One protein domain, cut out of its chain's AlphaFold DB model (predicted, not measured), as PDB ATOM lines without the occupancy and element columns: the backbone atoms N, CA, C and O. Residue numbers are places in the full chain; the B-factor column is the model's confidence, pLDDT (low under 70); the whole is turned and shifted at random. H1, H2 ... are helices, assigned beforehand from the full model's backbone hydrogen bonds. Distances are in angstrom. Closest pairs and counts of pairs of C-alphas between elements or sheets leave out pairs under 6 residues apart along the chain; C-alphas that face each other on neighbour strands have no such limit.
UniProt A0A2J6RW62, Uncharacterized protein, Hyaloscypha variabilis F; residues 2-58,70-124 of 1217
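What this domain is: This is residues 2 to 58 and 70 to 124 of the 1217 residues of an uncharacterized protein of Hyaloscypha variabilis F (UniProt A0A2J6RW62). A cluster of six short-to-medium helices packs round H4 near its middle, and one longer helix, H5, reaches away from it, with residues 70 to 79 sticking out as an arm. H2 runs alongside H4, H3 and H7 pack on residues 42 to 46 of H4, H1 packs on H2 and H3, and H6 packs on H3 and H7. The printed part has 112 residues, with seven named helices in the order H1 to H7 and no named strand, an all-helix class. It is compact, with a radius of gyration of the C-alphas of 13.6 A, and spans 38 by 36 by 25 A.

How they stand to each other: Begin with H1, residues 2 to 6, and H2, residues 11 to 19, which touch, the C-alphas of Ala 4 and Gly 11 being closest at 5.0 A. Go on to H3, residues 29 to 36, which touches H1; there the C-alphas of Ala 5 and Ala 35 are closest, at 4.6 A. Next comes H4, residues 42 to 54, the hub, touching four other helices. H2 touches it at a shallow tilt of 17 degrees, the same way, closest at the C-alphas of Lys 12 and Val 45, 5.1 A. H3 touches residues 42 to 46 of H4 alone, at a steep tilt of 46 degrees, opposite ways, with the C-alphas of Ile 36 and Ala 42 closest at 5.1 A. Beyond the cut, residues 82 to 86 of H5, residues 70 to 88, touch residues 50 to 54 of H4; the two helices are about perpendicular at 88 degrees, and the C-alphas of Lys 50 and Phe 86 are closest at 6.0 A. H6, residues 93 to 99, touches H3 at a shallow tilt of 19 degrees, the same way, closest at the C-alphas of Arg 33 and Ile 95, 5.6 A. H6 and H7, residues 105 to 115, form a helical hairpin, opposite ways at a shallow tilt of 33 degrees, only just short of steep, with the C-alphas of Ala 99 and Leu 111 closest at 5.4 A. H7 touches residues 42 to 46 of H4 alone, closest at the C-alphas of Ser 43 and Ser 106, 5.1 A. Each O i to N i+4 pair is within hydrogen-bond range in H1, H2, H3, H4, H6 and H7, and 14 of 15 are in H5.

Where its parts are: Find C-alpha 2 at (191.770, 217.551, 215.485), where H1 begins; H1 is 6.5 A long, H2 12.0 A, H3 10.4 A and H4 18.4 A. H5 runs 26.7 A from C-alpha 70 at (199.296, 234.766, 180.942) to C-alpha 88. H6 is 10.0 A long, and H7, 15.4 A, ends at C-alpha 115, (180.565, 225.401, 195.498).

The domain as a whole: The C-alphas of Asn 3 and Glu 70 are farthest apart, at 41.0 A. Residues 59 to 69 are not printed, and C-alphas 58 and 70 are 22.7 A apart across this cut. Of the links printed whole, H2 to H3 is short and the others are tight. The model's pLDDT is under 70 at residues 22 to 25, 54 to 58 and 70 to 84.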
ATOM      1  N   ILE A   2     193.183 217.092 215.358       86.75
ATOM      2  CA  ILE A   2     191.770 217.551 215.485       86.75
ATOM      3  C   ILE A   2     191.624 218.791 216.386       86.75
ATOM      4  O   ILE A   2     190.895 219.708 216.016       86.75
ATOM      5  N   ASN A   3     192.307 218.828 217.535       84.75
ATOM      6  CA  ASN A   3     192.226 219.959 218.466       84.75
ATOM      7  C   ASN A   3     192.841 221.226 217.846       84.75
ATOM      8  O   ASN A   3     192.161 222.244 217.793       84.75
ATOM      9  N   ALA A   4     194.032 221.123 217.244       86.62
ATOM     10  CA  ALA A   4     194.670 222.206 216.484       86.62
ATOM     11  C   ALA A   4     193.738 222.798 215.411       86.62
ATOM     12  O   ALA A   4     193.479 223.993 215.412       86.62
ATOM     13  N   ALA A   5     193.121 221.963 214.569       87.12
ATOM     14  CA  ALA A   5     192.190 222.436 213.540       87.12
ATOM     15  C   ALA A   5     190.929 223.135 214.107       87.12
ATOM     16  O   ALA A   5     190.292 223.915 213.398       87.12
ATOM     17  N   ARG A   6     190.560 222.874 215.373       87.19
ATOM     18  CA  ARG A   6     189.482 223.576 216.100       87.19
ATOM     19  C   ARG A   6     189.961 224.801 216.884       87.19
ATOM     20  O   ARG A   6     189.101 225.599 217.252       87.19
ATOM     21  N   ASN A   7     191.259 224.936 217.166       87.12
ATOM     22  CA  ASN A   7     191.820 226.056 217.918       87.12
ATOM     23  C   ASN A   7     191.540 227.349 217.139       87.12
ATOM     24  O   ASN A   7     191.920 227.487 215.977       87.12
ATOM     25  N   VAL A   8     190.785 228.263 217.746       84.56
ATOM     26  CA  VAL A   8     190.206 229.411 217.036       84.56
ATOM     27  C   VAL A   8     191.261 230.479 216.734       84.56
ATOM     28  O   VAL A   8     191.081 231.244 215.790       84.56
ATOM     29  N   ASP A   9     192.366 230.500 217.476       82.56
ATOM     30  CA  ASP A   9     193.327 231.606 217.485       82.56
ATOM     31  C   ASP A   9     194.690 231.217 216.902       82.56
ATOM     32  O   ASP A   9     195.276 231.991 216.147       82.56
ATOM     33  N   ARG A  10     195.162 229.993 217.178       84.50
ATOM     34  CA  ARG A  10     196.436 229.443 216.669       84.50
ATOM     35  C   ARG A  10     196.252 228.271 215.697       84.50
ATOM     36  O   ARG A  10     197.215 227.591 215.353       84.50
ATOM     37  N   GLY A  11     195.021 227.989 215.271       86.38
ATOM     38  CA  GLY A  11     194.680 226.780 214.518       86.38
ATOM     39  C   GLY A  11     195.379 226.623 213.169       86.38
ATOM     40  O   GLY A  11     195.697 225.494 212.804       86.38
ATOM     41  N   LYS A  12     195.670 227.720 212.455       89.00
ATOM     42  CA  LYS A  12     196.521 227.715 211.252       89.00
ATOM     43  C   LYS A  12     197.915 227.191 211.595       89.00
ATOM     44  O   LYS A  12     198.321 226.156 211.082       89.00
ATOM     45  N   ASP A  13     198.617 227.891 212.475       87.44
ATOM     46  CA  ASP A  13     200.052 227.699 212.699       87.44
ATOM     47  C   ASP A  13     200.340 226.385 213.453       87.44
ATOM     48  O   ASP A  13     201.316 225.694 213.167       87.44
ATOM     49  N   LEU A  14     199.426 225.966 214.340       85.94
ATOM     50  CA  LEU A  14     199.440 224.636 214.959       85.94
ATOM     51  C   LEU A  14     199.189 223.508 213.948       85.94
ATOM     52  O   LEU A  14     199.722 222.413 214.115       85.94
ATOM     53  N   VAL A  15     198.357 223.728 212.922       86.50
ATOM     54  CA  VAL A  15     198.169 222.744 211.846       86.50
ATOM     55  C   VAL A  15     199.376 222.714 210.917       86.50
ATOM     56  O   VAL A  15     199.780 221.623 210.536       86.50
ATOM     57  N   GLU A  16     199.959 223.866 210.590       86.31
ATOM     58  CA  GLU A  16     201.158 223.987 209.754       86.31
ATOM     59  C   GLU A  16     202.306 223.149 210.331       86.31
ATOM     60  O   GLU A  16     202.732 222.195 209.683       86.31
ATOM     61  N   VAL A  17     202.662 223.376 211.603       83.81
ATOM     62  CA  VAL A  17     203.638 222.546 212.335       83.81
ATOM     63  C   VAL A  17     203.250 221.067 212.346       83.81
ATOM     64  O   VAL A  17     204.081 220.208 212.077       83.81
ATOM     65  N   LEU A  18     201.990 220.719 212.624       82.06
ATOM     66  CA  LEU A  18     201.590 219.307 212.709       82.06
ATOM     67  C   LEU A  18     201.581 218.569 211.360       82.06
ATOM     68  O   LEU A  18     201.596 217.338 211.368       82.06
ATOM     69  N   LEU A  19     201.524 219.267 210.224       79.75
ATOM     70  CA  LEU A  19     201.538 218.637 208.901       79.75
ATOM     71  C   LEU A  19     202.935 218.136 208.513       79.75
ATOM     72  O   LEU A  19     203.024 217.096 207.868       79.75
ATOM     73  N   ASP A  20     204.009 218.778 208.979       77.75
ATOM     74  CA  ASP A  20     205.389 218.320 208.740       77.75
ATOM     75  C   ASP A  20     205.694 216.953 209.396       77.75
ATOM     76  O   ASP A  20     206.598 216.234 208.972       77.75
ATOM     77  N   TYR A  21     204.891 216.550 210.391       71.25
ATOM     78  CA  TYR A  21     205.024 215.292 211.142       71.25
ATOM     79  C   TYR A  21     203.925 214.264 210.799       71.25
ATOM     80  O   TYR A  21     203.829 213.223 211.456       71.25
ATOM     81  N   CYS A  22     203.070 214.525 209.800       69.81
ATOM     82  CA  CYS A  22     201.916 213.674 209.477       69.81
ATOM     83  C   CYS A  22     201.785 213.373 207.979       69.81
ATOM     84  O   CYS A  22     201.766 214.283 207.165       69.81
ATOM     85  N   ASP A  23     201.549 212.110 207.614       67.62
ATOM     86  CA  ASP A  23     201.171 211.750 206.241       67.62
ATOM     87  C   ASP A  23     199.808 212.343 205.834       67.62
ATOM     88  O   ASP A  23     198.870 212.407 206.637       67.62
ATOM     89  N   ALA A  24     199.623 212.601 204.534       64.81
ATOM     90  CA  ALA A  24     198.357 213.069 203.949       64.81
ATOM     91  C   ALA A  24     197.140 212.143 204.214       64.81
ATOM     92  O   ALA A  24     195.988 212.550 204.021       64.81
ATOM     93  N   ALA A  25     197.370 210.917 204.697       65.88
ATOM     94  CA  ALA A  25     196.348 210.005 205.209       65.88
ATOM     95  C   ALA A  25     195.611 210.534 206.461       65.88
ATOM     96  O   ALA A  25     194.484 210.111 206.730       65.88
ATOM     97  N   ILE A  26     196.188 211.486 207.211       75.69
ATOM     98  CA  ILE A  26     195.561 212.066 208.413       75.69
ATOM     99  C   ILE A  26     194.329 212.938 208.098       75.69
ATOM    100  O   ILE A  26     193.502 213.193 208.980       75.69
ATOM    101  N   LEU A  27     194.168 213.364 206.838       80.94
ATOM    102  CA  LEU A  27     193.123 214.276 206.348       80.94
ATOM    103  C   LEU A  27     191.745 213.594 206.209       80.94
ATOM    104  O   LEU A  27     191.114 213.581 205.152       80.94
ATOM    105  N   THR A  28     191.274 213.014 207.311       85.38
ATOM    106  CA  THR A  28     189.976 212.340 207.449       85.38
ATOM    107  C   THR A  28     188.799 213.326 207.494       85.38
ATOM    108  O   THR A  28     188.963 214.492 207.860       85.38
ATOM    109  N   GLU A  29     187.568 212.841 207.253       85.19
ATOM    110  CA  GLU A  29     186.329 213.639 207.401       85.19
ATOM    111  C   GLU A  29     186.264 214.375 208.756       85.19
ATOM    112  O   GLU A  29     185.776 215.503 208.830       85.19
ATOM    113  N   ARG A  30     186.773 213.769 209.840       87.50
ATOM    114  CA  ARG A  30     186.782 214.385 211.178       87.50
ATOM    115  C   ARG A  30     187.727 215.585 211.271       87.50
ATOM    116  O   ARG A  30     187.346 216.577 211.883       87.50
ATOM    117  N   VAL A  31     188.915 215.495 210.673       88.50
ATOM    118  CA  VAL A  31     189.921 216.571 210.650       88.50
ATOM    119  C   VAL A  31     189.465 217.718 209.744       88.50
ATOM    120  O   VAL A  31     189.494 218.876 210.151       88.50
ATOM    121  N   ILE A  32     188.923 217.400 208.567       89.19
ATOM    122  CA  ILE A  32     188.395 218.406 207.636       89.19
ATOM    123  C   ILE A  32     187.187 219.131 208.247       89.19
ATOM    124  O   ILE A  32     187.119 220.357 208.218       89.19
ATOM    125  N   ARG A  33     186.249 218.409 208.880       92.38
ATOM    126  CA  ARG A  33     185.115 219.044 209.578       92.38
ATOM    127  C   ARG A  33     185.550 219.896 210.770       92.38
ATOM    128  O   ARG A  33     184.904 220.908 211.012       92.38
ATOM    129  N   ALA A  34     186.607 219.509 211.487       89.81
ATOM    130  CA  ALA A  34     187.176 220.308 212.570       89.81
ATOM    131  C   ALA A  34     187.651 221.681 212.063       89.81
ATOM    132  O   ALA A  34     187.173 222.696 212.569       89.81
ATOM    133  N   ALA A  35     188.464 221.701 210.999       91.44
ATOM    134  CA  ALA A  35     188.903 222.928 210.330       91.44
ATOM    135  C   ALA A  35     187.726 223.785 209.838       91.44
ATOM    136  O   ALA A  35     187.666 224.978 210.112       91.44
ATOM    137  N   ILE A  36     186.729 223.172 209.189       92.12
ATOM    138  CA  ILE A  36     185.536 223.884 208.697       92.12
ATOM    139  C   ILE A  36     184.725 224.527 209.836       92.12
ATOM    140  O   ILE A  36     184.076 225.548 209.617       92.12
ATOM    141  N   THR A  37     184.749 223.960 211.048       90.75
ATOM    142  CA  THR A  37     184.093 224.555 212.228       90.75
ATOM    143  C   THR A  37     184.906 225.649 212.927       90.75
ATOM    144  O   THR A  37     184.387 226.270 213.857       90.75
ATOM    145  N   ASN A  38     186.143 225.918 212.498       89.75
ATOM    146  CA  ASN A  38     186.945 227.023 213.017       89.75
ATOM    147  C   ASN A  38     186.295 228.367 212.645       89.75
ATOM    148  O   ASN A  38     185.948 228.607 211.489       89.75
ATOM    149  N   ARG A  39     186.092 229.259 213.619       87.44
ATOM    150  CA  ARG A  39     185.386 230.526 213.368       87.44
ATOM    151  C   ARG A  39     186.270 231.589 212.711       87.44
ATOM    152  O   ARG A  39     185.728 232.397 211.959       87.44
ATOM    153  N   LYS A  40     187.588 231.586 212.951       88.44
ATOM    154  CA  LYS A  40     188.514 232.600 212.411       88.44
ATOM    155  C   LYS A  40     189.319 232.092 211.209       88.44
ATOM    156  O   LYS A  40     189.370 232.806 210.221       88.44
ATOM    157  N   GLN A  41     189.883 230.881 211.273       90.69
ATOM    158  CA  GLN A  41     190.957 230.409 210.370       90.69
ATOM    159  C   GLN A  41     190.582 229.185 209.495       90.69
ATOM    160  O   GLN A  41     191.448 228.430 209.055       90.69
ATOM    161  N   ALA A  42     189.290 228.934 209.252       91.75
ATOM    162  CA  ALA A  42     188.818 227.782 208.473       91.75
ATOM    163  C   ALA A  42     189.359 227.708 207.031       91.75
ATOM    164  O   ALA A  42     189.751 226.625 206.600       91.75
ATOM    165  N   SER A  43     189.373 228.809 206.270       91.38
ATOM    166  CA  SER A  43     189.925 228.836 204.906       91.38
ATOM    167  C   SER A  43     191.421 228.555 204.885       91.38
ATOM    168  O   SER A  43     191.878 227.768 204.067       91.38
ATOM    169  N   GLU A  44     192.143 229.133 205.832       91.94
ATOM    170  CA  GLU A  44     193.589 229.098 205.973       91.94
ATOM    171  C   GLU A  44     194.066 227.681 206.336       91.94
ATOM    172  O   GLU A  44     194.951 227.126 205.687       91.94
ATOM    173  N   VAL A  45     193.395 227.027 207.292       90.31
ATOM    174  CA  VAL A  45     193.641 225.615 207.643       90.31
ATOM    175  C   VAL A  45     193.282 224.668 206.483       90.31
ATOM    176  O   VAL A  45     193.981 223.684 206.239       90.31
ATOM    177  N   ILE A  46     192.211 224.954 205.733       90.50
ATOM    178  CA  ILE A  46     191.832 224.171 204.542       90.50
ATOM    179  C   ILE A  46     192.837 224.357 203.392       90.50
ATOM    180  O   ILE A  46     193.066 223.421 202.627       90.50
ATOM    181  N   GLU A  47     193.464 225.526 203.277       87.94
ATOM    182  CA  GLU A  47     194.517 225.809 202.301       87.94
ATOM    183  C   GLU A  47     195.814 225.055 202.624       87.94
ATOM    184  O   GLU A  47     196.366 224.392 201.745       87.94
ATOM    185  N   LEU A  48     196.219 225.007 203.899       86.88
ATOM    186  CA  LEU A  48     197.309 224.138 204.360       86.88
ATOM    187  C   LEU A  48     197.038 222.655 204.042       86.88
ATOM    188  O   LEU A  48     197.899 221.972 203.484       86.88
ATOM    189  N   PHE A  49     195.823 222.156 204.308       88.31
ATOM    190  CA  PHE A  49     195.444 220.774 203.971       88.31
ATOM    191  C   PHE A  49     195.487 220.478 202.463       88.31
ATOM    192  O   PHE A  49     195.858 219.367 202.079       88.31
ATOM    193  N   LYS A  50     195.138 221.444 201.601       83.69
ATOM    194  CA  LYS A  50     195.285 221.318 200.141       83.69
ATOM    195  C   LYS A  50     196.748 221.238 199.730       83.69
ATOM    196  O   LYS A  50     197.123 220.326 198.999       83.69
ATOM    197  N   ASN A  51     197.565 222.169 200.215       81.38
ATOM    198  CA  ASN A  51     198.978 222.259 199.858       81.38
ATOM    199  C   ASN A  51     199.719 220.980 200.265       81.38
ATOM    200  O   ASN A  51     200.397 220.376 199.436       81.38
ATOM    201  N   HIS A  52     199.485 220.484 201.482       78.56
ATOM    202  CA  HIS A  52     200.055 219.226 201.963       78.56
ATOM    203  C   HIS A  52     199.557 217.989 201.184       78.56
ATOM    204  O   HIS A  52     200.342 217.100 200.851       78.56
ATOM    205  N   ALA A  53     198.268 217.926 200.827       73.88
ATOM    206  CA  ALA A  53     197.745 216.837 199.995       73.88
ATOM    207  C   ALA A  53     198.357 216.823 198.580       73.88
ATOM    208  O   ALA A  53     198.581 215.748 198.023       73.88
ATOM    209  N   ASN A  54     198.647 218.000 198.020       67.56
ATOM    210  CA  ASN A  54     199.162 218.159 196.661       67.56
ATOM    211  C   ASN A  54     200.699 218.085 196.580       67.56
ATOM    212  O   ASN A  54     201.227 217.733 195.525       67.56
ATOM    213  N   ALA A  55     201.423 218.329 197.680       59.00
ATOM    214  CA  ALA A  55     202.888 218.237 197.758       59.00
ATOM    215  C   ALA A  55     203.446 216.850 197.372       59.00
ATOM    216  O   ALA A  55     204.577 216.740 196.905       59.00
ATOM    217  N   ASN A  56     202.632 215.797 197.490       45.59
ATOM    218  CA  ASN A  56     202.962 214.440 197.049       45.59
ATOM    219  C   ASN A  56     202.758 214.198 195.532       45.59
ATOM    220  O   ASN A  56     202.838 213.056 195.078       45.59
ATOM    221  N   THR A  57     202.501 215.241 194.728       40.72
ATOM    222  CA  THR A  57     202.398 215.140 193.258       40.72
ATOM    223  C   THR A  57     203.603 215.800 192.557       40.72
ATOM    224  O   THR A  57     203.862 216.987 192.755       40.72
ATOM    225  N   PRO A  58     204.377 215.069 191.728       36.25
ATOM    226  CA  PRO A  58     205.636 215.572 191.167       36.25
ATOM    227  C   PRO A  58     205.414 216.444 189.914       36.25
ATOM    228  O   PRO A  58     205.720 216.026 188.798       36.25
ATOM    229  N   GLU A  70     199.487 236.171 181.293       55.38
ATOM    230  CA  GLU A  70     199.296 234.766 180.942       55.38
ATOM    231  C   GLU A  70     199.669 233.861 182.119       55.38
ATOM    232  O   GLU A  70     198.929 232.927 182.418       55.38
ATOM    233  N   LYS A  71     200.722 234.225 182.869       55.69
ATOM    234  CA  LYS A  71     201.102 233.573 184.133       55.69
ATOM    235  C   LYS A  71     199.983 233.651 185.182       55.69
ATOM    236  O   LYS A  71     199.705 232.657 185.841       55.69
ATOM    237  N   ALA A  72     199.282 234.781 185.299       53.12
ATOM    238  CA  ALA A  72     198.126 234.913 186.194       53.12
ATOM    239  C   ALA A  72     196.961 233.983 185.796       53.12
ATOM    240  O   ALA A  72     196.414 233.282 186.642       53.12
ATOM    241  N   LYS A  73     196.618 233.914 184.502       55.06
ATOM    242  CA  LYS A  73     195.532 233.050 183.995       55.06
ATOM    243  C   LYS A  73     195.864 231.556 184.002       55.06
ATOM    244  O   LYS A  73     194.946 230.736 183.979       55.06
ATOM    245  N   THR A  74     197.142 231.177 183.983       59.84
ATOM    246  CA  THR A  74     197.548 229.780 184.190       59.84
ATOM    247  C   THR A  74     197.586 229.424 185.671       59.84
ATOM    248  O   THR A  74     197.088 228.356 186.014       59.84
ATOM    249  N   LEU A  75     198.048 230.322 186.551       56.22
ATOM    250  CA  LEU A  75     197.961 230.149 188.007       56.22
ATOM    251  C   LEU A  75     196.510 229.970 188.479       56.22
ATOM    252  O   LEU A  75     196.223 228.970 189.125       56.22
ATOM    253  N   GLU A  76     195.581 230.842 188.071       57.59
ATOM    254  CA  GLU A  76     194.147 230.731 188.408       57.59
ATOM    255  C   GLU A  76     193.558 229.365 187.999       57.59
ATOM    256  O   GLU A  76     192.812 228.739 188.752       57.59
ATOM    257  N   LYS A  77     193.937 228.843 186.823       62.75
ATOM    258  CA  LYS A  77     193.513 227.508 186.369       62.75
ATOM    259  C   LYS A  77     194.138 226.372 187.177       62.75
ATOM    260  O   LYS A  77     193.442 225.404 187.467       62.75
ATOM    261  N   VAL A  78     195.421 226.476 187.526       64.69
ATOM    262  CA  VAL A  78     196.121 225.484 188.359       64.69
ATOM    263  C   VAL A  78     195.537 225.463 189.772       64.69
ATOM    264  O   VAL A  78     195.299 224.388 190.307       64.69
ATOM    265  N   GLU A  79     195.216 226.622 190.345       60.09
ATOM    266  CA  GLU A  79     194.572 226.754 191.656       60.09
ATOM    267  C   GLU A  79     193.152 226.158 191.663       60.09
ATOM    268  O   GLU A  79     192.793 225.398 192.565       60.09
ATOM    269  N   ILE A  80     192.352 226.423 190.620       61.41
ATOM    270  CA  ILE A  80     191.023 225.812 190.443       61.41
ATOM    271  C   ILE A  80     191.131 224.287 190.291       61.41
ATOM    272  O   ILE A  80     190.342 223.560 190.902       61.41
ATOM    273  N   GLN A  81     192.112 223.790 189.532       67.25
ATOM    274  CA  GLN A  81     192.349 222.354 189.367       67.25
ATOM    275  C   GLN A  81     192.766 221.708 190.699       67.25
ATOM    276  O   GLN A  81     192.098 220.790 191.163       67.25
ATOM    277  N   ALA A  82     193.756 222.275 191.395       63.47
ATOM    278  CA  ALA A  82     194.223 221.826 192.707       63.47
ATOM    279  C   ALA A  82     193.122 221.850 193.790       63.47
ATOM    280  O   ALA A  82     193.056 220.958 194.639       63.47
ATOM    281  N   ASN A  83     192.222 222.842 193.752       69.25
ATOM    282  CA  ASN A  83     191.019 222.877 194.587       69.25
ATOM    283  C   ASN A  83     190.057 221.730 194.251       69.25
ATOM    284  O   ASN A  83     189.462 221.157 195.162       69.25
ATOM    285  N   THR A  84     189.895 221.412 192.968       68.62
ATOM    286  CA  THR A  84     189.008 220.341 192.497       68.62
ATOM    287  C   THR A  84     189.556 218.969 192.889       68.62
ATOM    288  O   THR A  84     188.839 218.175 193.490       68.62
ATOM    289  N   ASP A  85     190.844 218.711 192.654       75.75
ATOM    290  CA  ASP A  85     191.483 217.417 192.921       75.75
ATOM    291  C   ASP A  85     191.522 217.075 194.420       75.75
ATOM    292  O   ASP A  85     191.242 215.939 194.819       75.75
ATOM    293  N   PHE A  86     191.775 218.073 195.280       81.38
ATOM    294  CA  PHE A  86     191.689 217.908 196.733       81.38
ATOM    295  C   PHE A  86     190.289 217.467 197.182       81.38
ATOM    296  O   PHE A  86     190.152 216.554 198.007       81.38
ATOM    297  N   TRP A  87     189.255 218.123 196.648       83.00
ATOM    298  CA  TRP A  87     187.869 217.971 197.079       83.00
ATOM    299  C   TRP A  87     187.141 216.784 196.433       83.00
ATOM    300  O   TRP A  87     186.301 216.176 197.101       83.00
ATOM    301  N   ALA A  88     187.480 216.394 195.201       75.56
ATOM    302  CA  ALA A  88     186.791 215.354 194.426       75.56
ATOM    303  C   ALA A  88     186.682 213.991 195.141       75.56
ATOM    304  O   ALA A  88     185.736 213.240 194.914       75.56
ATOM    305  N   THR A  89     187.623 213.682 196.038       71.75
ATOM    306  CA  THR A  89     187.639 212.454 196.857       71.75
ATOM    307  C   THR A  89     187.203 212.671 198.313       71.75
ATOM    308  O   THR A  89     187.151 211.715 199.086       71.75
ATOM    309  N   ARG A  90     186.902 213.917 198.714       83.50
ATOM    310  CA  ARG A  90     186.748 214.330 200.123       83.50
ATOM    311  C   ARG A  90     185.439 215.046 200.468       83.50
ATOM    312  O   ARG A  90     185.102 215.083 201.649       83.50
ATOM    313  N   ILE A  91     184.683 215.612 199.518       85.75
ATOM    314  CA  ILE A  91     183.397 216.253 199.858       85.75
ATOM    315  C   ILE A  91     182.381 215.194 200.309       85.75
ATOM    316  O   ILE A  91     182.001 214.299 199.560       85.75
ATOM    317  N   THR A  92     181.857 215.364 201.523       89.00
ATOM    318  CA  THR A  92     180.677 214.645 202.021       89.00
ATOM    319  C   THR A  92     179.550 215.627 202.338       89.00
ATOM    320  O   THR A  92     179.781 216.821 202.560       89.00
ATOM    321  N   ARG A  93     178.310 215.131 202.471       89.00
ATOM    322  CA  ARG A  93     177.186 215.960 202.950       89.00
ATOM    323  C   ARG A  93     177.458 216.565 204.335       89.00
ATOM    324  O   ARG A  93     177.042 217.691 204.577       89.00
ATOM    325  N   ARG A  94     178.192 215.878 205.221       90.38
ATOM    326  CA  ARG A  94     178.544 216.389 206.562       90.38
ATOM    327  C   ARG A  94     179.610 217.486 206.523       90.38
ATOM    328  O   ARG A  94     179.595 218.358 207.389       90.38
ATOM    329  N   ILE A  95     180.527 217.431 205.555       91.12
ATOM    330  CA  ILE A  95     181.508 218.488 205.268       91.12
ATOM    331  C   ILE A  95     180.792 219.729 204.732       91.12
ATOM    332  O   ILE A  95     180.927 220.810 205.302       91.12
ATOM    333  N   PHE A  96     179.930 219.564 203.727       92.81
ATOM    334  CA  PHE A  96     179.187 220.679 203.142       92.81
ATOM    335  C   PHE A  96     178.216 221.331 204.149       92.81
ATOM    336  O   PHE A  96     178.178 222.552 204.281       92.81
ATOM    337  N   GLN A  97     177.496 220.530 204.944       92.00
ATOM    338  CA  GLN A  97     176.633 221.030 206.024       92.00
ATOM    339  C   GLN A  97     177.403 221.708 207.169       92.00
ATOM    340  O   GLN A  97     176.822 222.538 207.863       92.00
ATOM    341  N   ALA A  98     178.680 221.375 207.389       91.25
ATOM    342  CA  ALA A  98     179.515 222.108 208.341       91.25
ATOM    343  C   ALA A  98     179.868 223.502 207.795       91.25
ATOM    344  O   ALA A  98     179.733 224.480 208.524       91.25
ATOM    345  N   ALA A  99     180.213 223.612 206.506       92.69
ATOM    346  CA  ALA A  99     180.539 224.891 205.869       92.69
ATOM    347  C   ALA A  99     179.320 225.831 205.800       92.69
ATOM    348  O   ALA A  99     179.420 226.999 206.160       92.69
ATOM    349  N   MET A 100     178.133 225.307 205.469       92.75
ATOM    350  CA  MET A 100     176.863 226.053 205.544       92.75
ATOM    351  C   MET A 100     176.508 226.578 206.949       92.75
ATOM    352  O   MET A 100     175.682 227.475 207.088       92.75
ATOM    353  N   ARG A 101     177.076 225.992 208.008       91.12
ATOM    354  CA  ARG A 101     176.840 226.409 209.401       91.12
ATOM    355  C   ARG A 101     177.930 227.338 209.935       91.12
ATOM    356  O   ARG A 101     177.831 227.770 211.080       91.12
ATOM    357  N   ASN A 102     178.945 227.657 209.130       89.31
ATOM    358  CA  ASN A 102     179.986 228.614 209.479       89.31
ATOM    359  C   ASN A 102     179.782 229.926 208.704       89.31
ATOM    360  O   ASN A 102     180.198 230.072 207.556       89.31
ATOM    361  N   TRP A 103     179.102 230.883 209.336       85.81
ATOM    362  CA  TRP A 103     178.701 232.147 208.708       85.81
ATOM    363  C   TRP A 103     179.795 233.235 208.706       85.81
ATOM    364  O   TRP A 103     179.538 234.346 208.236       85.81
ATOM    365  N   THR A 104     181.006 232.951 209.205       88.88
ATOM    366  CA  THR A 104     182.126 233.916 209.265       88.88
ATOM    367  C   THR A 104     182.790 234.133 207.900       88.88
ATOM    368  O   THR A 104     182.515 233.402 206.952       88.88
ATOM    369  N   GLU A 105     183.653 235.148 207.759       88.00
ATOM    370  CA  GLU A 105     184.395 235.437 206.512       88.00
ATOM    371  C   GLU A 105     185.078 234.172 205.959       88.00
ATOM    372  O   GLU A 105     184.792 233.719 204.850       88.00
ATOM    373  N   SER A 106     185.885 233.550 206.816       88.94
ATOM    374  CA  SER A 106     186.666 232.342 206.563       88.94
ATOM    375  C   SER A 106     185.776 231.122 206.247       88.94
ATOM    376  O   SER A 106     186.008 230.404 205.271       88.94
ATOM    377  N   GLY A 107     184.658 230.946 206.968       90.00
ATOM    378  CA  GLY A 107     183.659 229.909 206.668       90.00
ATOM    379  C   GLY A 107     182.970 230.079 205.304       90.00
ATOM    380  O   GLY A 107     182.834 229.114 204.545       90.00
ATOM    381  N   ASN A 108     182.598 231.314 204.943       90.50
ATOM    382  CA  ASN A 108     182.027 231.631 203.628       90.50
ATOM    383  C   ASN A 108     183.033 231.365 202.492       90.50
ATOM    384  O   ASN A 108     182.626 230.899 201.426       90.50
ATOM    385  N   ASN A 109     184.330 231.611 202.715       91.94
ATOM    386  CA  ASN A 109     185.386 231.325 201.739       91.94
ATOM    387  C   ASN A 109     185.522 229.817 201.469       91.94
ATOM    388  O   ASN A 109     185.566 229.407 200.307       91.94
ATOM    389  N   VAL A 110     185.492 228.966 202.503       91.56
ATOM    390  CA  VAL A 110     185.484 227.500 202.311       91.56
ATOM    391  C   VAL A 110     184.215 227.032 201.592       91.56
ATOM    392  O   VAL A 110     184.285 226.175 200.711       91.56
ATOM    393  N   LEU A 111     183.052 227.613 201.899       93.88
ATOM    394  CA  LEU A 111     181.811 227.285 201.192       93.88
ATOM    395  C   LEU A 111     181.876 227.670 199.701       93.88
ATOM    396  O   LEU A 111     181.446 226.888 198.858       93.88
ATOM    397  N   ILE A 112     182.481 228.812 199.357       92.00
ATOM    398  CA  ILE A 112     182.767 229.217 197.967       92.00
ATOM    399  C   ILE A 112     183.689 228.207 197.264       92.00
ATOM    400  O   ILE A 112     183.412 227.809 196.134       92.00
ATOM    401  N   GLN A 113     184.741 227.726 197.933       89.81
ATOM    402  CA  GLN A 113     185.644 226.700 197.389       89.81
ATOM    403  C   GLN A 113     184.933 225.357 197.130       89.81
ATOM    404  O   GLN A 113     185.193 224.706 196.113       89.81
ATOM    405  N   LEU A 114     184.012 224.957 198.015       90.88
ATOM    406  CA  LEU A 114     183.170 223.766 197.852       90.88
ATOM    407  C   LEU A 114     182.158 223.925 196.705       90.88
ATOM    408  O   LEU A 114     181.950 222.984 195.944       90.88
ATOM    409  N   LEU A 115     181.561 225.110 196.541       90.56
ATOM    410  CA  LEU A 115     180.565 225.401 195.498       90.56
ATOM    411  C   LEU A 115     181.112 225.339 194.063       90.56
ATOM    412  O   LEU A 115     180.312 225.229 193.135       90.56
ATOM    413  N   LYS A 116     182.437 225.351 193.869       88.19
ATOM    414  CA  LYS A 116     183.102 225.169 192.564       88.19
ATOM    415  C   LYS A 116     183.233 223.704 192.107       88.19
ATOM    416  O   LYS A 116     183.693 223.460 190.997       88.19
ATOM    417  N   ASN A 117     182.862 222.730 192.941       86.12
ATOM    418  CA  ASN A 117     182.980 221.294 192.645       86.12
ATOM    419  C   ASN A 117     181.664 220.693 192.107       86.12
ATOM    420  O   ASN A 117     180.601 221.304 192.228       86.12
ATOM    421  N   ASP A 118     181.697 219.464 191.573       83.62
ATOM    422  CA  ASP A 118     180.459 218.699 191.357       83.62
ATOM    423  C   ASP A 118     179.871 218.273 192.717       83.62
ATOM    424  O   ASP A 118     180.505 217.558 193.495       83.62
ATOM    425  N   LEU A 119     178.654 218.738 193.013       86.12
ATOM    426  CA  LEU A 119     177.926 218.461 194.255       86.12
ATOM    427  C   LEU A 119     176.698 217.562 194.036       86.12
ATOM    428  O   LEU A 119     175.827 217.470 194.910       86.12
ATOM    429  N   LYS A 120     176.600 216.893 192.882       81.50
ATOM    430  CA  LYS A 120     175.482 216.020 192.500       81.50
ATOM    431  C   LYS A 120     175.199 214.945 193.558       81.50
ATOM    432  O   LYS A 120     176.032 214.102 193.869       81.50
ATOM    433  N   GLY A 121     173.990 214.978 194.124       80.44
ATOM    434  CA  GLY A 121     173.548 214.094 195.217       80.44
ATOM    435  C   GLY A 121     173.933 214.567 196.629       80.44
ATOM    436  O   GLY A 121     173.281 214.194 197.610       80.44
ATOM    437  N   ILE A 122     174.931 215.446 196.752       87.50
ATOM    438  CA  ILE A 122     175.343 216.059 198.021       87.50
ATOM    439  C   ILE A 122     174.447 217.260 198.338       87.50
ATOM    440  O   ILE A 122     173.834 217.284 199.410       87.50
ATOM    441  N   LEU A 123     174.350 218.205 197.398       90.44
ATOM    442  CA  LEU A 123     173.524 219.410 197.483       90.44
ATOM    443  C   LEU A 123     172.041 219.073 197.238       90.44
ATOM    444  O   LEU A 123     171.695 218.424 196.251       90.44
ATOM    445  N   THR A 124     171.163 219.519 198.138       90.88
ATOM    446  CA  THR A 124     169.698 219.376 198.029       90.88
ATOM    447  C   THR A 124     169.025 220.729 197.794       90.88
ATOM    448  O   THR A 124     169.639 221.772 198.021       90.88
TER     449      THR A 124